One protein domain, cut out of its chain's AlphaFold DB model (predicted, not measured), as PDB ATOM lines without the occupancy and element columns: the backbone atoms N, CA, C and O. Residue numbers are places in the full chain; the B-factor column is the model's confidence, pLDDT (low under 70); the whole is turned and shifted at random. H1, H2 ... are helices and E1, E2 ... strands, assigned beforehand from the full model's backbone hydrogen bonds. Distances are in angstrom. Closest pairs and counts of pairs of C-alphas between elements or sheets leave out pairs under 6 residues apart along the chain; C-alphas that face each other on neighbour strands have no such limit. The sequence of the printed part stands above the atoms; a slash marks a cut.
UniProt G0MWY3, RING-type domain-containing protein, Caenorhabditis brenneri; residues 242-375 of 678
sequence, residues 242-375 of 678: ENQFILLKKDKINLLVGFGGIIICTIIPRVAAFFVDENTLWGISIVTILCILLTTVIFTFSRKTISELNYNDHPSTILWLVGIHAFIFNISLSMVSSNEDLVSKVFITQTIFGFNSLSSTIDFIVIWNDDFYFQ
ATOM      1  N   GLU A 242      12.646 -11.904  35.488       54.00
ATOM      2  CA  GLU A 242      11.984 -11.186  34.397       54.00
ATOM      3  C   GLU A 242      11.514 -12.158  33.304       54.00
ATOM      4  O   GLU A 242      10.346 -12.139  32.912       54.00
ATOM      5  N   ASN A 243      12.355 -13.128  32.930       57.78
ATOM      6  CA  ASN A 243      11.955 -14.220  32.037       57.78
ATOM      7  C   ASN A 243      10.849 -15.104  32.630       57.78
ATOM      8  O   ASN A 243       9.948 -15.540  31.912       57.78
ATOM      9  N   GLN A 244      10.883 -15.365  33.938       61.50
ATOM     10  CA  GLN A 244       9.847 -16.140  34.618       61.50
ATOM     11  C   GLN A 244       8.501 -15.401  34.630       61.50
ATOM     12  O   GLN A 244       7.464 -16.026  34.415       61.50
ATOM     13  N   PHE A 245       8.512 -14.076  34.798       61.84
ATOM     14  CA  PHE A 245       7.312 -13.241  34.722       61.84
ATOM     15  C   PHE A 245       6.709 -13.217  33.308       61.84
ATOM     16  O   PHE A 245       5.493 -13.340  33.146       61.84
ATOM     17  N   ILE A 246       7.549 -13.138  32.271       59.47
ATOM     18  CA  ILE A 246       7.111 -13.208  30.867       59.47
ATOM     19  C   ILE A 246       6.473 -14.572  30.562       59.47
ATOM     20  O   ILE A 246       5.394 -14.635  29.964       59.47
ATOM     21  N   LEU A 247       7.104 -15.666  30.998       61.44
ATOM     22  CA  LEU A 247       6.575 -17.022  30.826       61.44
ATOM     23  C   LEU A 247       5.246 -17.219  31.564       61.44
ATOM     24  O   LEU A 247       4.322 -17.795  30.994       61.44
ATOM     25  N   LEU A 248       5.122 -16.681  32.778       65.31
ATOM     26  CA  LEU A 248       3.884 -16.723  33.550       65.31
ATOM     27  C   LEU A 248       2.741 -16.000  32.835       65.31
ATOM     28  O   LEU A 248       1.647 -16.543  32.682       65.31
ATOM     29  N   LYS A 249       3.001 -14.776  32.361       64.38
ATOM     30  CA  LYS A 249       2.013 -13.984  31.624       64.38
ATOM     31  C   LYS A 249       1.546 -14.721  30.368       64.38
ATOM     32  O   LYS A 249       0.358 -14.706  30.050       64.38
ATOM     33  N   LYS A 250       2.466 -15.398  29.674       62.72
ATOM     34  CA  LYS A 250       2.158 -16.225  28.503       62.72
ATOM     35  C   LYS A 250       1.300 -17.439  28.860       62.72
ATOM     36  O   LYS A 250       0.304 -17.673  28.183       62.72
ATOM     37  N   ASP A 251       1.648 -18.171  29.916       66.88
ATOM     38  CA  ASP A 251       0.877 -19.333  30.376       66.88
ATOM     39  C   ASP A 251      -0.543 -18.928  30.797       66.88
ATOM     40  O   ASP A 251      -1.503 -19.577  30.385       66.88
ATOM     41  N   LYS A 252      -0.698 -17.807  31.519       72.38
ATOM     42  CA  LYS A 252      -2.015 -17.251  31.877       72.38
ATOM     43  C   LYS A 252      -2.854 -16.944  30.637       72.38
ATOM     44  O   LYS A 252      -3.995 -17.391  30.543       72.38
ATOM     45  N   ILE A 253      -2.299 -16.205  29.672       64.31
ATOM     46  CA  ILE A 253      -3.014 -15.853  28.432       64.31
ATOM     47  C   ILE A 253      -3.407 -17.113  27.659       64.31
ATOM     48  O   ILE A 253      -4.544 -17.216  27.211       64.31
ATOM     49  N   ASN A 254      -2.491 -18.074  27.523       64.81
ATOM     50  CA  ASN A 254      -2.771 -19.328  26.834       64.81
ATOM     51  C   ASN A 254      -3.931 -20.069  27.497       64.81
ATOM     52  O   ASN A 254      -4.870 -20.434  26.804       64.81
ATOM     53  N   LEU A 255      -3.911 -20.224  28.822       64.94
ATOM     54  CA  LEU A 255      -4.980 -20.897  29.553       64.94
ATOM     55  C   LEU A 255      -6.332 -20.185  29.397       64.94
ATOM     56  O   LEU A 255      -7.333 -20.847  29.134       64.94
ATOM     57  N   LEU A 256      -6.364 -18.849  29.476       67.88
ATOM     58  CA  LEU A 256      -7.586 -18.070  29.243       67.88
ATOM     59  C   LEU A 256      -8.125 -18.267  27.820       67.88
ATOM     60  O   LEU A 256      -9.315 -18.516  27.641       67.88
ATOM     61  N   VAL A 257      -7.258 -18.205  26.807       64.06
ATOM     62  CA  VAL A 257      -7.644 -18.461  25.410       64.06
ATOM     63  C   VAL A 257      -8.146 -19.897  25.238       64.06
ATOM     64  O   VAL A 257      -9.149 -20.113  24.560       64.06
ATOM     65  N   GLY A 258      -7.495 -20.866  25.882       64.69
ATOM     66  CA  GLY A 258      -7.877 -22.272  25.855       64.69
ATOM     67  C   GLY A 258      -9.270 -22.509  26.425       64.69
ATOM     68  O   GLY A 258     -10.175 -22.946  25.717       64.69
ATOM     69  N   PHE A 259      -9.476 -22.174  27.696       70.06
ATOM     70  CA  PHE A 259     -10.771 -22.381  28.342       70.06
ATOM     71  C   PHE A 259     -11.879 -21.528  27.712       70.06
ATOM     72  O   PHE A 259     -12.982 -22.031  27.506       70.06
ATOM     73  N   GLY A 260     -11.577 -20.295  27.289       64.94
ATOM     74  CA  GLY A 260     -12.508 -19.464  26.520       64.94
ATOM     75  C   GLY A 260     -12.930 -20.116  25.199       64.94
ATOM     76  O   GLY A 260     -14.115 -20.142  24.864       64.94
ATOM     77  N   GLY A 261     -11.980 -20.716  24.476       62.12
ATOM     78  CA  GLY A 261     -12.248 -21.473  23.254       62.12
ATOM     79  C   GLY A 261     -13.146 -22.688  23.490       62.12
ATOM     80  O   GLY A 261     -14.086 -22.908  22.723       62.12
ATOM     81  N   ILE A 262     -12.920 -23.439  24.574       66.25
ATOM     82  CA  ILE A 262     -13.759 -24.588  24.953       66.25
ATOM     83  C   ILE A 262     -15.195 -24.133  25.239       66.25
ATOM     84  O   ILE A 262     -16.135 -24.722  24.701       66.25
ATOM     85  N   ILE A 263     -15.374 -23.057  26.014       71.12
ATOM     86  CA  ILE A 263     -16.698 -22.495  26.324       71.12
ATOM     87  C   ILE A 263     -17.441 -22.156  25.028       71.12
ATOM     88  O   ILE A 263     -18.558 -22.631  24.829       71.12
ATOM     89  N   ILE A 264     -16.812 -21.420  24.109       66.38
ATOM     90  CA  ILE A 264     -17.438 -21.031  22.836       66.38
ATOM     91  C   ILE A 264     -17.810 -22.263  22.001       66.38
ATOM     92  O   ILE A 264     -18.941 -22.359  21.521       66.38
ATOM     93  N   CYS A 265     -16.898 -23.231  21.867       66.69
ATOM     94  CA  CYS A 265     -17.147 -24.442  21.083       66.69
ATOM     95  C   CYS A 265     -18.344 -25.231  21.626       66.69
ATOM     96  O   CYS A 265     -19.181 -25.684  20.853       66.69
ATOM     97  N   THR A 266     -18.475 -25.349  22.952       70.44
ATOM     98  CA  THR A 266     -19.576 -26.099  23.585       70.44
ATOM     99  C   THR A 266     -20.962 -25.479  23.384       70.44
ATOM    100  O   THR A 266     -21.957 -26.192  23.501       70.44
ATOM    101  N   ILE A 267     -21.071 -24.184  23.063       73.12
ATOM    102  CA  ILE A 267     -22.367 -23.520  22.827       73.12
ATOM    103  C   ILE A 267     -22.994 -23.991  21.507       73.12
ATOM    104  O   ILE A 267     -24.207 -24.181  21.438       73.12
ATOM    105  N   ILE A 268     -22.176 -24.235  20.480       65.50
ATOM    106  CA  ILE A 268     -22.631 -24.557  19.119       65.50
ATOM    107  C   ILE A 268     -23.546 -25.796  19.079       65.50
ATOM    108  O   ILE A 268     -24.688 -25.656  18.640       65.50
ATOM    109  N   PRO A 269     -23.141 -26.991  19.560       64.69
ATOM    110  CA  PRO A 269     -24.005 -28.175  19.514       64.69
ATOM    111  C   PRO A 269     -25.226 -28.061  20.434       64.69
ATOM    112  O   PRO A 269     -26.262 -28.649  20.143       64.69
ATOM    113  N   ARG A 270     -25.135 -27.285  21.524       79.00
ATOM    114  CA  ARG A 270     -26.253 -27.048  22.455       79.00
ATOM    115  C   ARG A 270     -27.385 -26.267  21.799       79.00
ATOM    116  O   ARG A 270     -28.546 -26.541  22.078       79.00
ATOM    117  N   VAL A 271     -27.041 -25.301  20.949       70.62
ATOM    118  CA  VAL A 271     -28.010 -24.523  20.167       70.62
ATOM    119  C   VAL A 271     -28.453 -25.308  18.933       70.62
ATOM    120  O   VAL A 271     -29.642 -25.363  18.649       70.62
ATOM    121  N   ALA A 272     -27.528 -25.972  18.232       61.62
ATOM    122  CA  ALA A 272     -27.848 -26.744  17.032       61.62
ATOM    123  C   ALA A 272     -28.888 -27.845  17.293       61.62
ATOM    124  O   ALA A 272     -29.724 -28.095  16.432       61.62
ATOM    125  N   ALA A 273     -28.893 -28.443  18.492       76.25
ATOM    126  CA  ALA A 273     -29.821 -29.508  18.877       76.25
ATOM    127  C   ALA A 273     -31.314 -29.165  18.732       76.25
ATOM    128  O   ALA A 273     -32.134 -30.078  18.684       76.25
ATOM    129  N   PHE A 274     -31.665 -27.878  18.668       73.12
ATOM    130  CA  PHE A 274     -33.043 -27.427  18.466       73.12
ATOM    131  C   PHE A 274     -33.445 -27.335  16.991       73.12
ATOM    132  O   PHE A 274     -34.632 -27.394  16.693       73.12
ATOM    133  N   PHE A 275     -32.478 -27.171  16.083       68.44
ATOM    134  CA  PHE A 275     -32.744 -26.698  14.720       68.44
ATOM    135  C   PHE A 275     -32.311 -27.667  13.623       68.44
ATOM    136  O   PHE A 275     -32.786 -27.552  12.498       68.44
ATOM    137  N   VAL A 276     -31.392 -28.593  13.912       59.72
ATOM    138  CA  VAL A 276     -30.811 -29.477  12.890       59.72
ATOM    139  C   VAL A 276     -31.250 -30.926  13.075       59.72
ATOM    140  O   VAL A 276     -31.558 -31.368  14.184       59.72
ATOM    141  N   ASP A 277     -31.267 -31.680  11.977       73.75
ATOM    142  CA  ASP A 277     -31.544 -33.115  12.000       73.75
ATOM    143  C   ASP A 277     -30.462 -33.895  12.773       73.75
ATOM    144  O   ASP A 277     -29.363 -33.396  13.033       73.75
ATOM    145  N   GLU A 278     -30.756 -35.146  13.138       73.19
ATOM    146  CA  GLU A 278     -29.842 -35.952  13.961       73.19
ATOM    147  C   GLU A 278     -28.463 -36.131  13.338       73.19
ATOM    148  O   GLU A 278     -27.459 -36.006  14.038       73.19
ATOM    149  N   ASN A 279     -28.391 -36.410  12.036       68.94
ATOM    150  CA  ASN A 279     -27.122 -36.708  11.382       68.94
ATOM    151  C   ASN A 279     -26.225 -35.468  11.378       68.94
ATOM    152  O   ASN A 279     -25.036 -35.550  11.704       68.94
ATOM    153  N   THR A 280     -26.813 -34.305  11.092       61.78
ATOM    154  CA  THR A 280     -26.119 -33.016  11.171       61.78
ATOM    155  C   THR A 280     -25.685 -32.704  12.607       61.78
ATOM    156  O   THR A 280     -24.543 -32.290  12.831       61.78
ATOM    157  N   LEU A 281     -26.541 -32.964  13.602       69.12
ATOM    158  CA  LEU A 281     -26.227 -32.733  15.015       69.12
ATOM    159  C   LEU A 281     -25.064 -33.602  15.506       69.12
ATOM    160  O   LEU A 281     -24.193 -33.116  16.238       69.12
ATOM    161  N   TRP A 282     -25.024 -34.871  15.097       70.06
ATOM    162  CA  TRP A 282     -23.916 -35.779  15.393       70.06
ATOM    163  C   TRP A 282     -22.605 -35.261  14.797       70.06
ATOM    164  O   TRP A 282     -21.599 -35.191  15.509       70.06
ATOM    165  N   GLY A 283     -22.625 -34.810  13.539       57.22
ATOM    166  CA  GLY A 283     -21.467 -34.190  12.890       57.22
ATOM    167  C   GLY A 283     -20.943 -32.970  13.657       57.22
ATOM    168  O   GLY A 283     -19.756 -32.907  13.987       57.22
ATOM    169  N   ILE A 284     -21.829 -32.038  14.021       60.50
ATOM    170  CA  ILE A 284     -21.479 -30.830  14.792       60.50
ATOM    171  C   ILE A 284     -20.914 -31.194  16.171       60.50
ATOM    172  O   ILE A 284     -19.897 -30.639  16.600       60.50
ATOM    173  N   SER A 285     -21.549 -32.134  16.872       69.00
ATOM    174  CA  SER A 285     -21.143 -32.559  18.217       69.00
ATOM    175  C   SER A 285     -19.732 -33.143  18.216       69.00
ATOM    176  O   SER A 285     -18.921 -32.848  19.090       69.00
ATOM    177  N   ILE A 286     -19.400 -33.920  17.195       63.62
ATOM    178  CA  ILE A 286     -18.100 -34.574  17.070       63.62
ATOM    179  C   ILE A 286     -16.995 -33.581  16.720       63.62
ATOM    180  O   ILE A 286     -15.944 -33.590  17.364       63.62
ATOM    181  N   VAL A 287     -17.249 -32.681  15.766       60.34
ATOM    182  CA  VAL A 287     -16.338 -31.562  15.472       60.34
ATOM    183  C   VAL A 287     -16.087 -30.744  16.737       60.34
ATOM    184  O   VAL A 287     -14.944 -30.410  17.042       60.34
ATOM    185  N   THR A 288     -17.131 -30.499  17.527       64.88
ATOM    186  CA  THR A 288     -17.016 -29.771  18.793       64.88
ATOM    187  C   THR A 288     -16.123 -30.502  19.793       64.88
ATOM    188  O   THR A 288     -15.216 -29.888  20.349       64.88
ATOM    189  N   ILE A 289     -16.318 -31.808  19.999       69.19
ATOM    190  CA  ILE A 289     -15.478 -32.615  20.903       69.19
ATOM    191  C   ILE A 289     -14.005 -32.555  20.481       69.19
ATOM    192  O   ILE A 289     -13.124 -32.397  21.325       69.19
ATOM    193  N   LEU A 290     -13.725 -32.611  19.181       60.09
ATOM    194  CA  LEU A 290     -12.362 -32.502  18.662       60.09
ATOM    195  C   LEU A 290     -11.757 -31.129  18.917       60.09
ATOM    196  O   LEU A 290     -10.615 -31.048  19.363       60.09
ATOM    197  N   CYS A 291     -12.520 -30.060  18.690       63.12
ATOM    198  CA  CYS A 291     -12.093 -28.706  19.022       63.12
ATOM    199  C   CYS A 291     -11.785 -28.569  20.519       63.12
ATOM    200  O   CYS A 291     -10.782 -27.952  20.872       63.12
ATOM    201  N   ILE A 292     -12.582 -29.183  21.400       64.56
ATOM    202  CA  ILE A 292     -12.349 -29.178  22.853       64.56
ATOM    203  C   ILE A 292     -11.049 -29.906  23.205       64.56
ATOM    204  O   ILE A 292     -10.216 -29.355  23.929       64.56
ATOM    205  N   LEU A 293     -10.845 -31.117  22.676       64.88
ATOM    206  CA  LEU A 293      -9.631 -31.905  22.914       64.88
ATOM    207  C   LEU A 293      -8.390 -31.158  22.424       64.88
ATOM    208  O   LEU A 293      -7.409 -31.011  23.150       64.88
ATOM    209  N   LEU A 294      -8.467 -30.622  21.212       60.47
ATOM    210  CA  LEU A 294      -7.400 -29.860  20.593       60.47
ATOM    211  C   LEU A 294      -7.058 -28.606  21.403       60.47
ATOM    212  O   LEU A 294      -5.894 -28.367  21.717       60.47
ATOM    213  N   THR A 295      -8.070 -27.832  21.791       57.34
ATOM    214  CA  THR A 295      -7.895 -26.606  22.577       57.34
ATOM    215  C   THR A 295      -7.277 -26.913  23.939       57.34
ATOM    216  O   THR A 295      -6.316 -26.255  24.337       57.34
ATOM    217  N   THR A 296      -7.744 -27.973  24.605       59.12
ATOM    218  CA  THR A 296      -7.171 -28.450  25.872       59.12
ATOM    219  C   THR A 296      -5.686 -28.778  25.721       59.12
ATOM    220  O   THR A 296      -4.869 -28.378  26.547       59.12
ATOM    221  N   VAL A 297      -5.280 -29.463  24.651       56.72
ATOM    222  CA  VAL A 297      -3.865 -29.826  24.511       56.72
ATOM    223  C   VAL A 297      -2.979 -28.652  24.100       56.72
ATOM    224  O   VAL A 297      -1.889 -28.489  24.649       56.72
ATOM    225  N   ILE A 298      -3.448 -27.784  23.204       54.12
ATOM    226  CA  ILE A 298      -2.666 -26.627  22.748       54.12
ATOM    227  C   ILE A 298      -2.436 -25.637  23.884       54.12
ATOM    228  O   ILE A 298      -1.323 -25.137  24.056       54.12
ATOM    229  N   PHE A 299      -3.487 -25.326  24.633       56.84
ATOM    230  CA  PHE A 299      -3.497 -24.178  25.530       56.84
ATOM    231  C   PHE A 299      -3.398 -24.566  27.005       56.84
ATOM    232  O   PHE A 299      -2.802 -23.820  27.779       56.84
ATOM    233  N   THR A 300      -3.902 -25.743  27.388       56.06
ATOM    234  CA  THR A 300      -3.908 -26.188  28.790       56.06
ATOM    235  C   THR A 300      -2.705 -27.060  29.135       56.06
ATOM    236  O   THR A 300      -2.131 -26.902  30.214       56.06
ATOM    237  N   PHE A 301      -2.266 -27.931  28.217       57.94
ATOM    238  CA  PHE A 301      -1.114 -28.820  28.435       57.94
ATOM    239  C   PHE A 301       0.247 -28.227  28.032       57.94
ATOM    240  O   PHE A 301       1.279 -28.809  28.357       57.94
ATOM    241  N   SER A 302       0.287 -27.064  27.374       55.09
ATOM    242  CA  SER A 302       1.551 -26.402  26.997       55.09
ATOM    243  C   SER A 302       2.164 -25.520  28.096       55.09
ATOM    244  O   SER A 302       3.231 -24.935  27.875       55.09
ATOM    245  N   ARG A 303       1.523 -25.442  29.274       63.16
ATOM    246  CA  ARG A 303       1.965 -24.625  30.414       63.16
ATOM    247  C   ARG A 303       3.280 -25.130  31.010       63.16
ATOM    248  O   ARG A 303       3.505 -26.336  31.113       63.16
ATOM    249  N   LYS A 304       4.145 -24.202  31.418       57.44
ATOM    250  CA  LYS A 304       5.476 -24.494  31.985       57.44
ATOM    251  C   LYS A 304       5.666 -23.992  33.412       57.44
ATOM    252  O   LYS A 304       6.602 -24.430  34.071       57.44
ATOM    253  N   THR A 305       4.843 -23.046  33.858       59.66
ATOM    254  CA  THR A 305       5.036 -22.321  35.126       59.66
ATOM    255  C   THR A 305       3.903 -22.526  36.131       59.66
ATOM    256  O   THR A 305       4.164 -22.577  37.333       59.66
ATOM    257  N   ILE A 306       2.663 -22.688  35.657       62.81
ATOM    258  CA  ILE A 306       1.475 -22.892  36.497       62.81
ATOM    259  C   ILE A 306       1.294 -24.390  36.770       62.81
ATOM    260  O   ILE A 306       1.088 -25.175  35.837       62.81
ATOM    261  N   SER A 307       1.365 -24.792  38.041       66.81
ATOM    262  CA  SER A 307       1.250 -26.199  38.445       66.81
ATOM    263  C   SER A 307      -0.207 -26.609  38.667       66.81
ATOM    264  O   SER A 307      -0.683 -27.551  38.025       66.81
ATOM    265  N   GLU A 308      -0.922 -25.873  39.519       73.88
ATOM    266  CA  GLU A 308      -2.250 -26.227  40.028       73.88
ATOM    267  C   GLU A 308      -3.153 -24.991  40.156       73.88
ATOM    268  O   GLU A 308      -2.673 -23.896  40.433       73.88
ATOM    269  N   LEU A 309      -4.460 -25.160  39.937       76.44
ATOM    270  CA  LEU A 309      -5.466 -24.105  40.092       76.44
ATOM    271  C   LEU A 309      -6.058 -24.150  41.510       76.44
ATOM    272  O   LEU A 309      -6.352 -25.232  42.017       76.44
ATOM    273  N   ASN A 310      -6.240 -22.991  42.149       75.69
ATOM    274  CA  ASN A 310      -6.808 -22.880  43.492       75.69
ATOM    275  C   ASN A 310      -8.300 -22.516  43.429       75.69
ATOM    276  O   ASN A 310      -8.673 -21.379  43.152       75.69
ATOM    277  N   TYR A 311      -9.165 -23.476  43.757       75.50
ATOM    278  CA  TYR A 311     -10.622 -23.287  43.745       75.50
ATOM    279  C   TYR A 311     -11.202 -22.835  45.095       75.50
ATOM    280  O   TYR A 311     -12.387 -22.505  45.168       75.50
ATOM    281  N   ASN A 312     -10.402 -22.837  46.170       74.44
ATOM    282  CA  ASN A 312     -10.902 -22.697  47.545       74.44
ATOM    283  C   ASN A 312     -11.557 -21.336  47.821       74.44
ATOM    284  O   ASN A 312     -12.438 -21.243  48.674       74.44
ATOM    285  N   ASP A 313     -11.174 -20.305  47.071       73.69
ATOM    286  CA  ASP A 313     -11.667 -18.938  47.247       73.69
ATOM    287  C   ASP A 313     -12.962 -18.641  46.457       73.69
ATOM    288  O   ASP A 313     -13.518 -17.548  46.572       73.69
ATOM    289  N   HIS A 314     -13.497 -19.616  45.700       73.25
ATOM    290  CA  HIS A 314     -14.628 -19.416  44.769       73.25
ATOM    291  C   HIS A 314     -15.898 -20.273  44.990       73.25
ATOM    292  O   HIS A 314     -16.633 -20.502  44.023       73.25
ATOM    293  N   PRO A 315     -16.262 -20.735  46.206       74.62
ATOM    294  CA  PRO A 315     -17.398 -21.650  46.381       74.62
ATOM    295  C   PRO A 315     -18.748 -21.023  45.999       74.62
ATOM    296  O   PRO A 315     -19.614 -21.693  45.438       74.62
ATOM    297  N   SER A 316     -18.928 -19.723  46.258       71.44
ATOM    298  CA  SER A 316     -20.136 -18.986  45.874       71.44
ATOM    299  C   SER A 316     -20.256 -18.837  44.357       71.44
ATOM    300  O   SER A 316     -21.338 -19.038  43.811       71.44
ATOM    301  N   THR A 317     -19.151 -18.537  43.671       73.75
ATOM    302  CA  THR A 317     -19.094 -18.422  42.207       73.75
ATOM    303  C   THR A 317     -19.416 -19.755  41.536       73.75
ATOM    304  O   THR A 317     -20.240 -19.799  40.625       73.75
ATOM    305  N   ILE A 318     -18.828 -20.854  42.024       76.06
ATOM    306  CA  ILE A 318     -19.098 -22.208  41.519       76.06
ATOM    307  C   ILE A 318     -20.583 -22.556  41.690       76.06
ATOM    308  O   ILE A 318     -21.219 -23.008  40.739       76.06
ATOM    309  N   LEU A 319     -21.162 -22.290  42.867       78.88
ATOM    310  CA  LEU A 319     -22.579 -22.557  43.132       78.88
ATOM    311  C   LEU A 319     -23.506 -21.756  42.204       78.88
ATOM    312  O   LEU A 319     -24.477 -22.303  41.677       78.88
ATOM    313  N   TRP A 320     -23.193 -20.481  41.963       79.69
ATOM    314  CA  TRP A 320     -23.937 -19.640  41.023       79.69
ATOM    315  C   TRP A 320     -23.871 -20.168  39.589       79.69
ATOM    316  O   TRP A 320     -24.903 -20.248  38.924       79.69
ATOM    317  N   LEU A 321     -22.690 -20.574  39.120       78.88
ATOM    318  CA  LEU A 321     -22.524 -21.137  37.777       78.88
ATOM    319  C   LEU A 321     -23.281 -22.455  37.609       78.88
ATOM    320  O   LEU A 321     -23.957 -22.643  36.598       78.88
ATOM    321  N   VAL A 322     -23.235 -23.337  38.610       79.31
ATOM    322  CA  VAL A 322     -24.052 -24.561  38.627       79.31
ATOM    323  C   VAL A 322     -25.537 -24.205  38.515       79.31
ATOM    324  O   VAL A 322     -26.244 -24.797  37.700       79.31
ATOM    325  N   GLY A 323     -26.000 -23.199  39.267       76.69
ATOM    326  CA  GLY A 323     -27.374 -22.699  39.198       76.69
ATOM    327  C   GLY A 323     -27.765 -22.183  37.810       76.69
ATOM    328  O   GLY A 323     -28.816 -22.556  37.295       76.69
ATOM    329  N   ILE A 324     -26.903 -21.390  37.168       79.25
ATOM    330  CA  ILE A 324     -27.126 -20.874  35.807       79.25
ATOM    331  C   ILE A 324     -27.203 -22.022  34.794       79.25
ATOM    332  O   ILE A 324     -28.129 -22.068  33.985       79.25
ATOM    333  N   HIS A 325     -26.271 -22.977  34.842       83.44
ATOM    334  CA  HIS A 325     -26.276 -24.112  33.916       83.44
ATOM    335  C   HIS A 325     -27.492 -25.019  34.129       83.44
ATOM    336  O   HIS A 325     -28.104 -25.444  33.149       83.44
ATOM    337  N   ALA A 326     -27.893 -25.258  35.381       79.94
ATOM    338  CA  ALA A 326     -29.114 -25.991  35.702       79.94
ATOM    339  C   ALA A 326     -30.368 -25.255  35.209       79.94
ATOM    340  O   ALA A 326     -31.279 -25.882  34.671       79.94
ATOM    341  N   PHE A 327     -30.417 -23.929  35.339       77.38
ATOM    342  CA  PHE A 327     -31.519 -23.119  34.824       77.38
ATOM    343  C   PHE A 327     -31.616 -23.192  33.295       77.38
ATOM    344  O   PHE A 327     -32.689 -23.486  32.769       77.38
ATOM    345  N   ILE A 328     -30.493 -23.025  32.584       78.50
ATOM    346  CA  ILE A 328     -30.437 -23.160  31.119       78.50
ATOM    347  C   ILE A 328     -30.876 -24.563  30.691       78.50
ATOM    348  O   ILE A 328     -31.650 -24.697  29.745       78.50
ATOM    349  N   PHE A 329     -30.416 -25.603  31.389       81.38
ATOM    350  CA  PHE A 329     -30.804 -26.988  31.128       81.38
ATOM    351  C   PHE A 329     -32.321 -27.192  31.268       81.38
ATOM    352  O   PHE A 329     -32.956 -27.732  30.364       81.38
ATOM    353  N   ASN A 330     -32.916 -26.702  32.360       78.75
ATOM    354  CA  ASN A 330     -34.356 -26.824  32.605       78.75
ATOM    355  C   ASN A 330     -35.193 -26.052  31.577       78.75
ATOM    356  O   ASN A 330     -36.169 -26.595  31.064       78.75
ATOM    357  N   ILE A 331     -34.802 -24.820  31.226       77.88
ATOM    358  CA  ILE A 331     -35.475 -24.057  30.163       77.88
ATOM    359  C   ILE A 331     -35.385 -24.802  28.833       77.88
ATOM    360  O   ILE A 331     -36.399 -24.962  28.158       77.88
ATOM    361  N   SER A 332     -34.192 -25.289  28.485       79.69
ATOM    362  CA  SER A 332     -33.949 -26.004  27.230       79.69
ATOM    363  C   SER A 332     -34.874 -27.210  27.083       79.69
ATOM    364  O   SER A 332     -35.474 -27.391  26.030       79.69
ATOM    365  N   LEU A 333     -35.046 -27.999  28.150       84.75
ATOM    366  CA  LEU A 333     -35.976 -29.131  28.155       84.75
ATOM    367  C   LEU A 333     -37.444 -28.697  28.142       84.75
ATOM    368  O   LEU A 333     -38.253 -29.305  27.446       84.75
ATOM    369  N   SER A 334     -37.798 -27.634  28.867       75.44
ATOM    370  CA  SER A 334     -39.166 -27.106  28.874       75.44
ATOM    371  C   SER A 334     -39.609 -26.664  27.479       75.44
ATOM    372  O   SER A 334     -40.757 -26.911  27.110       75.44
ATOM    373  N   MET A 335     -38.708 -26.054  26.700       71.50
ATOM    374  CA  MET A 335     -38.981 -25.592  25.332       71.50
ATOM    375  C   MET A 335     -39.331 -26.729  24.369       71.50
ATOM    376  O   MET A 335     -40.060 -26.500  23.410       71.50
ATOM    377  N   VAL A 336     -38.833 -27.941  24.624       82.38
ATOM    378  CA  VAL A 336     -39.017 -29.098  23.733       82.38
ATOM    379  C   VAL A 336     -39.890 -30.191  24.338       82.38
ATOM    380  O   VAL A 336     -40.070 -31.233  23.725       82.38
ATOM    381  N   SER A 337     -40.471 -29.948  25.518       80.75
ATOM    382  CA  SER A 337     -41.228 -30.934  26.307       80.75
ATOM    383  C   SER A 337     -42.408 -31.589  25.578       80.75
ATOM    384  O   SER A 337     -42.838 -32.670  25.969       80.75
ATOM    385  N   SER A 338     -42.919 -30.967  24.514       82.31
ATOM    386  CA  SER A 338     -43.995 -31.493  23.669       82.31
ATOM    387  C   SER A 338     -43.520 -32.375  22.506       82.31
ATOM    388  O   SER A 338     -44.360 -32.968  21.832       82.31
ATOM    389  N   ASN A 339     -42.210 -32.470  22.248       84.25
ATOM    390  CA  ASN A 339     -41.634 -33.203  21.120       84.25
ATOM    391  C   ASN A 339     -40.595 -34.231  21.599       84.25
ATOM    392  O   ASN A 339     -39.424 -33.897  21.779       84.25
ATOM    393  N   GLU A 340     -41.022 -35.486  21.780       82.94
ATOM    394  CA  GLU A 340     -40.187 -36.570  22.328       82.94
ATOM    395  C   GLU A 340     -38.865 -36.780  21.569       82.94
ATOM    396  O   GLU A 340     -37.833 -37.000  22.204       82.94
ATOM    397  N   ASP A 341     -38.863 -36.641  20.238       79.00
ATOM    398  CA  ASP A 341     -37.659 -36.797  19.407       79.00
ATOM    399  C   ASP A 341     -36.617 -35.700  19.702       79.00
ATOM    400  O   ASP A 341     -35.413 -35.945  19.808       79.00
ATOM    401  N   LEU A 342     -37.085 -34.469  19.918       78.62
ATOM    402  CA  LEU A 342     -36.227 -33.320  20.206       78.62
ATOM    403  C   LEU A 342     -35.751 -33.313  21.671       78.62
ATOM    404  O   LEU A 342     -34.627 -32.888  21.951       78.62
ATOM    405  N   VAL A 343     -36.562 -33.844  22.600       86.88
ATOM    406  CA  VAL A 343     -36.215 -33.975  24.029       86.88
ATOM    407  C   VAL A 343     -34.921 -34.755  24.206       86.88
ATOM    408  O   VAL A 343     -34.028 -34.285  24.911       86.88
ATOM    409  N   SER A 344     -34.774 -35.917  23.563       82.81
ATOM    410  CA  SER A 344     -33.566 -36.737  23.712       82.81
ATOM    411  C   SER A 344     -32.314 -36.029  23.184       82.81
ATOM    412  O   SER A 344     -31.282 -36.026  23.861       82.81
ATOM    413  N   LYS A 345     -32.404 -35.360  22.028       83.81
ATOM    414  CA  LYS A 345     -31.281 -34.619  21.418       83.81
ATOM    415  C   LYS A 345     -30.825 -33.457  22.293       83.81
ATOM    416  O   LYS A 345     -29.632 -33.319  22.589       83.81
ATOM    417  N   VAL A 346     -31.775 -32.638  22.743       80.81
ATOM    418  CA  VAL A 346     -31.505 -31.489  23.613       80.81
ATOM    419  C   VAL A 346     -30.987 -31.965  24.968       80.81
ATOM    420  O   VAL A 346     -29.993 -31.438  25.455       80.81
ATOM    421  N   PHE A 347     -31.564 -33.016  25.554       86.38
ATOM    422  CA  PHE A 347     -31.083 -33.579  26.817       86.38
ATOM    423  C   PHE A 347     -29.610 -34.003  26.741       86.38
ATOM    424  O   PHE A 347     -28.799 -33.603  27.583       86.38
ATOM    425  N   ILE A 348     -29.242 -34.785  25.720       80.06
ATOM    426  CA  ILE A 348     -27.880 -35.312  25.555       80.06
ATOM    427  C   ILE A 348     -26.882 -34.170  25.346       80.06
ATOM    428  O   ILE A 348     -25.864 -34.093  26.042       80.06
ATOM    429  N   THR A 349     -27.177 -33.253  24.424       77.88
ATOM    430  CA  THR A 349     -26.269 -32.144  24.095       77.88
ATOM    431  C   THR A 349     -26.122 -31.152  25.248       77.88
ATOM    432  O   THR A 349     -25.000 -30.749  25.562       77.88
ATOM    433  N   GLN A 350     -27.211 -30.804  25.940       83.56
ATOM    434  CA  GLN A 350     -27.162 -29.918  27.103       83.56
ATOM    435  C   GLN A 350     -26.417 -30.556  28.279       83.56
ATOM    436  O   GLN A 350     -25.710 -29.848  28.990       83.56
ATOM    437  N   THR A 351     -26.498 -31.876  28.453       78.12
ATOM    438  CA  THR A 351     -25.745 -32.583  29.500       78.12
ATOM    439  C   THR A 351     -24.247 -32.594  29.187       78.12
ATOM    440  O   THR A 351     -23.443 -32.086  29.969       78.12
ATOM    441  N   ILE A 352     -23.858 -33.135  28.026       75.88
ATOM    442  CA  ILE A 352     -22.448 -33.358  27.671       75.88
ATOM    443  C   ILE A 352     -21.711 -32.024  27.519       75.88
ATOM    444  O   ILE A 352     -20.681 -31.789  28.158       75.88
ATOM    445  N   PHE A 353     -22.237 -31.128  26.687       78.88
ATOM    446  CA  PHE A 353     -21.573 -29.860  26.402       78.88
ATOM    447  C   PHE A 353     -21.828 -28.823  27.496       78.88
ATOM    448  O   PHE A 353     -20.962 -27.987  27.742       78.88
ATOM    449  N   GLY A 354     -22.958 -28.893  28.206       74.56
ATOM    450  CA  GLY A 354     -23.219 -28.021  29.351       74.56
ATOM    451  C   GLY A 354     -22.273 -28.278  30.521       74.56
ATOM    452  O   GLY A 354     -21.825 -27.308  31.131       74.56
ATOM    453  N   PHE A 355     -21.903 -29.536  30.787       77.06
ATOM    454  CA  PHE A 355     -20.910 -29.871  31.813       77.06
ATOM    455  C   PHE A 355     -19.499 -29.397  31.434       77.06
ATOM    456  O   PHE A 355     -18.822 -28.765  32.242       77.06
ATOM    457  N   ASN A 356     -19.073 -29.630  30.186       72.00
ATOM    458  CA  ASN A 356     -17.774 -29.150  29.690       72.00
ATOM    459  C   ASN A 356     -17.675 -27.617  29.726       72.00
ATOM    460  O   ASN A 356     -16.652 -27.064  30.134       72.00
ATOM    461  N   SER A 357     -18.758 -26.935  29.342       77.19
ATOM    462  CA  SER A 357     -18.889 -25.480  29.411       77.19
ATOM    463  C   SER A 357     -18.783 -24.972  30.853       77.19
ATOM    464  O   SER A 357     -18.023 -24.042  31.116       77.19
ATOM    465  N   LEU A 358     -19.476 -25.622  31.796       77.50
ATOM    466  CA  LEU A 358     -19.432 -25.285  33.222       77.50
ATOM    467  C   LEU A 358     -18.017 -25.435  33.793       77.50
ATOM    468  O   LEU A 358     -17.493 -24.483  34.366       77.50
ATOM    469  N   SER A 359     -17.389 -26.601  33.596       75.06
ATOM    470  CA  SER A 359     -16.028 -26.872  34.082       75.06
ATOM    471  C   SER A 359     -15.033 -25.847  33.539       75.06
ATOM    472  O   SER A 359     -14.293 -25.235  34.301       75.06
ATOM    473  N   SER A 360     -15.080 -25.582  32.233       76.44
ATOM    474  CA  SER A 360     -14.160 -24.637  31.591       76.44
ATOM    475  C   SER A 360     -14.401 -23.191  32.026       76.44
ATOM    476  O   SER A 360     -13.459 -22.408  32.088       76.44
ATOM    477  N   THR A 361     -15.644 -22.823  32.352       76.25
ATOM    478  CA  THR A 361     -15.974 -21.489  32.886       76.25
ATOM    479  C   THR A 361     -15.411 -21.298  34.292       76.25
ATOM    480  O   THR A 361     -14.901 -20.222  34.601       76.25
ATOM    481  N   ILE A 362     -15.448 -22.339  35.131       76.62
ATOM    482  CA  ILE A 362     -14.823 -22.312  36.461       76.62
ATOM    483  C   ILE A 362     -13.309 -22.126  36.317       76.62
ATOM    484  O   ILE A 362     -12.760 -21.192  36.902       76.62
ATOM    485  N   ASP A 363     -12.657 -22.943  35.487       76.94
ATOM    486  CA  ASP A 363     -11.210 -22.860  35.252       76.94
ATOM    487  C   ASP A 363     -10.804 -21.480  34.711       76.94
ATOM    488  O   ASP A 363      -9.853 -20.864  35.200       76.94
ATOM    489  N   PHE A 364     -11.570 -20.946  33.752       77.75
ATOM    490  CA  PHE A 364     -11.356 -19.610  33.198       77.75
ATOM    491  C   PHE A 364     -11.386 -18.526  34.283       77.75
ATOM    492  O   PHE A 364     -10.498 -17.678  34.315       77.75
ATOM    493  N   ILE A 365     -12.373 -18.551  35.184       72.88
ATOM    494  CA  ILE A 365     -12.515 -17.548  36.252       72.88
ATOM    495  C   ILE A 365     -11.386 -17.657  37.280       72.88
ATOM    496  O   ILE A 365     -10.849 -16.632  37.701       72.88
ATOM    497  N   VAL A 366     -11.003 -18.875  37.666       72.38
ATOM    498  CA  VAL A 366      -9.903 -19.105  38.617       72.38
ATOM    499  C   VAL A 366      -8.590 -18.550  38.062       72.38
ATOM    500  O   VAL A 366      -7.880 -17.812  38.744       72.38
ATOM    501  N   ILE A 367      -8.305 -18.805  36.782       72.00
ATOM    502  CA  ILE A 367      -7.119 -18.266  36.103       72.00
ATOM    503  C   ILE A 367      -7.208 -16.749  35.936       72.00
ATOM    504  O   ILE A 367      -6.208 -16.049  36.099       72.00
ATOM    505  N   TRP A 368      -8.391 -16.225  35.610       78.44
ATOM    506  CA  TRP A 368      -8.612 -14.789  35.455       78.44
ATOM    507  C   TRP A 368      -8.269 -14.024  36.738       78.44
ATOM    508  O   TRP A 368      -7.622 -12.975  36.663       78.44
ATOM    509  N   ASN A 369      -8.629 -14.590  37.893       75.00
ATOM    510  CA  ASN A 369      -8.412 -14.017  39.222       75.00
ATOM    511  C   ASN A 369      -7.012 -14.256  39.814       75.00
ATOM    512  O   ASN A 369      -6.777 -13.864  40.954       75.00
ATOM    513  N   ASP A 370      -6.088 -14.847  39.050       75.38
ATOM    514  CA  ASP A 370      -4.726 -15.180  39.494       75.38
ATOM    515  C   ASP A 370      -4.654 -16.214  40.636       75.38
ATOM    516  O   ASP A 370      -3.646 -16.315  41.338       75.38
ATOM    517  N   ASP A 371      -5.696 -17.034  40.798       73.06
ATOM    518  CA  ASP A 371      -5.787 -18.026  41.869       73.06
ATOM    519  C   ASP A 371      -5.196 -19.373  41.424       73.06
ATOM    520  O   ASP A 371      -5.889 -20.357  41.167       73.06
ATOM    521  N   PHE A 372      -3.870 -19.426  41.304       74.62
ATOM    522  CA  PHE A 372      -3.131 -20.632  40.929       74.62
ATOM    523  C   PHE A 372      -1.762 -20.707  41.612       74.62
ATOM    524  O   PHE A 372      -1.161 -19.700  41.986       74.62
ATOM    525  N   TYR A 373      -1.248 -21.924  41.771       70.81
ATOM    526  CA  TYR A 373       0.046 -22.193  42.384       70.81
ATOM    527  C   TYR A 373       1.163 -22.278  41.340       70.81
ATOM    528  O   TYR A 373       0.983 -22.746  40.210       70.81
ATOM    529  N   PHE A 374       2.352 -21.832  41.746       69.12
ATOM    530  CA  PHE A 374       3.561 -21.890  40.936       69.12
ATOM    531  C   PHE A 374       4.261 -23.236  41.075       69.12
ATOM    532  O   PHE A 374       4.366 -23.800  42.168       69.12
ATOM    533  N   GLN A 375       4.856 -23.701  39.982       60.03
ATOM    534  CA  GLN A 375       5.868 -24.742  40.054       60.03
ATOM    535  C   GLN A 375       7.167 -24.124  40.603       60.03
ATOM    536  O   GLN A 375       7.668 -23.138  40.058       60.03
TER     537      GLN A 375
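What this domain is: This is residues 242 to 375 of the 678 residues of the protein "RING-type domain-containing protein" of Caenorhabditis brenneri (UniProt G0MWY3). Four long helices lie side by side in a flat slab, as two helical hairpins, with H1 and H4 in the middle, H2 at one side and H3 spreading from H4 at the other. A tiny two-stranded antiparallel sheet, E1 - E2, sits toward one end of the slab, away from the link between H3 and H4. The printed part has 134 residues, mostly helix, in the order H1 H2 E1 H3 H4 E2. It is only just loose, close to compact, with a radius of gyration of the C-alphas of 17.1 A and spans of 59 by 32 by 14 A.

Where its parts are: Find C-alpha 242 at (11.984, -11.186, 34.397); from there H1 runs 46.2 A to residue 272. H2, residues 278 to 300, runs 31.4 A, and E1 holds residues 306 to 309. H3 begins at C-alpha 315, (-17.398, -21.650, 46.381), and runs 32.2 A to residue 336. H4, residues 340 to 368, is 40.5 A long with a kink of 25 degrees near residue 351. E2, residues 372 to 374, ends at (3.561, -21.890, 40.936).

How they stand to each other: H1, H2 and H4 form a bundle, helices side by side. In the hairpin H1 and H2, look at the closest C-alphas, Gly 258 and Phe 299, 4.8 A apart; the tilt is a shallow 8 degrees. H1 touches H4 at Ile 263 and Ser 357, their closest C-alphas, 4.8 A apart. In the hairpin H3 and H4, the closest C-alphas are Val 336 and Val 343, 5.6 A. H3 is apart from H1 and H2. Between E1 and E2, N 307 and O 373 are 3.0 A apart, within hydrogen-bond range. In H2 every O i to N i+4 pair is within range; H1 has 24 of 27, H3 17 of 18, H4 23 of 25.

The domain as a whole: The farthest C-alphas, Glu 242 and Ser 338, are 60.5 A apart. The printed part has no cut, and its links are tight. Its mean pLDDT is 70.9, with 56 residues under 70, among them 283 to 307.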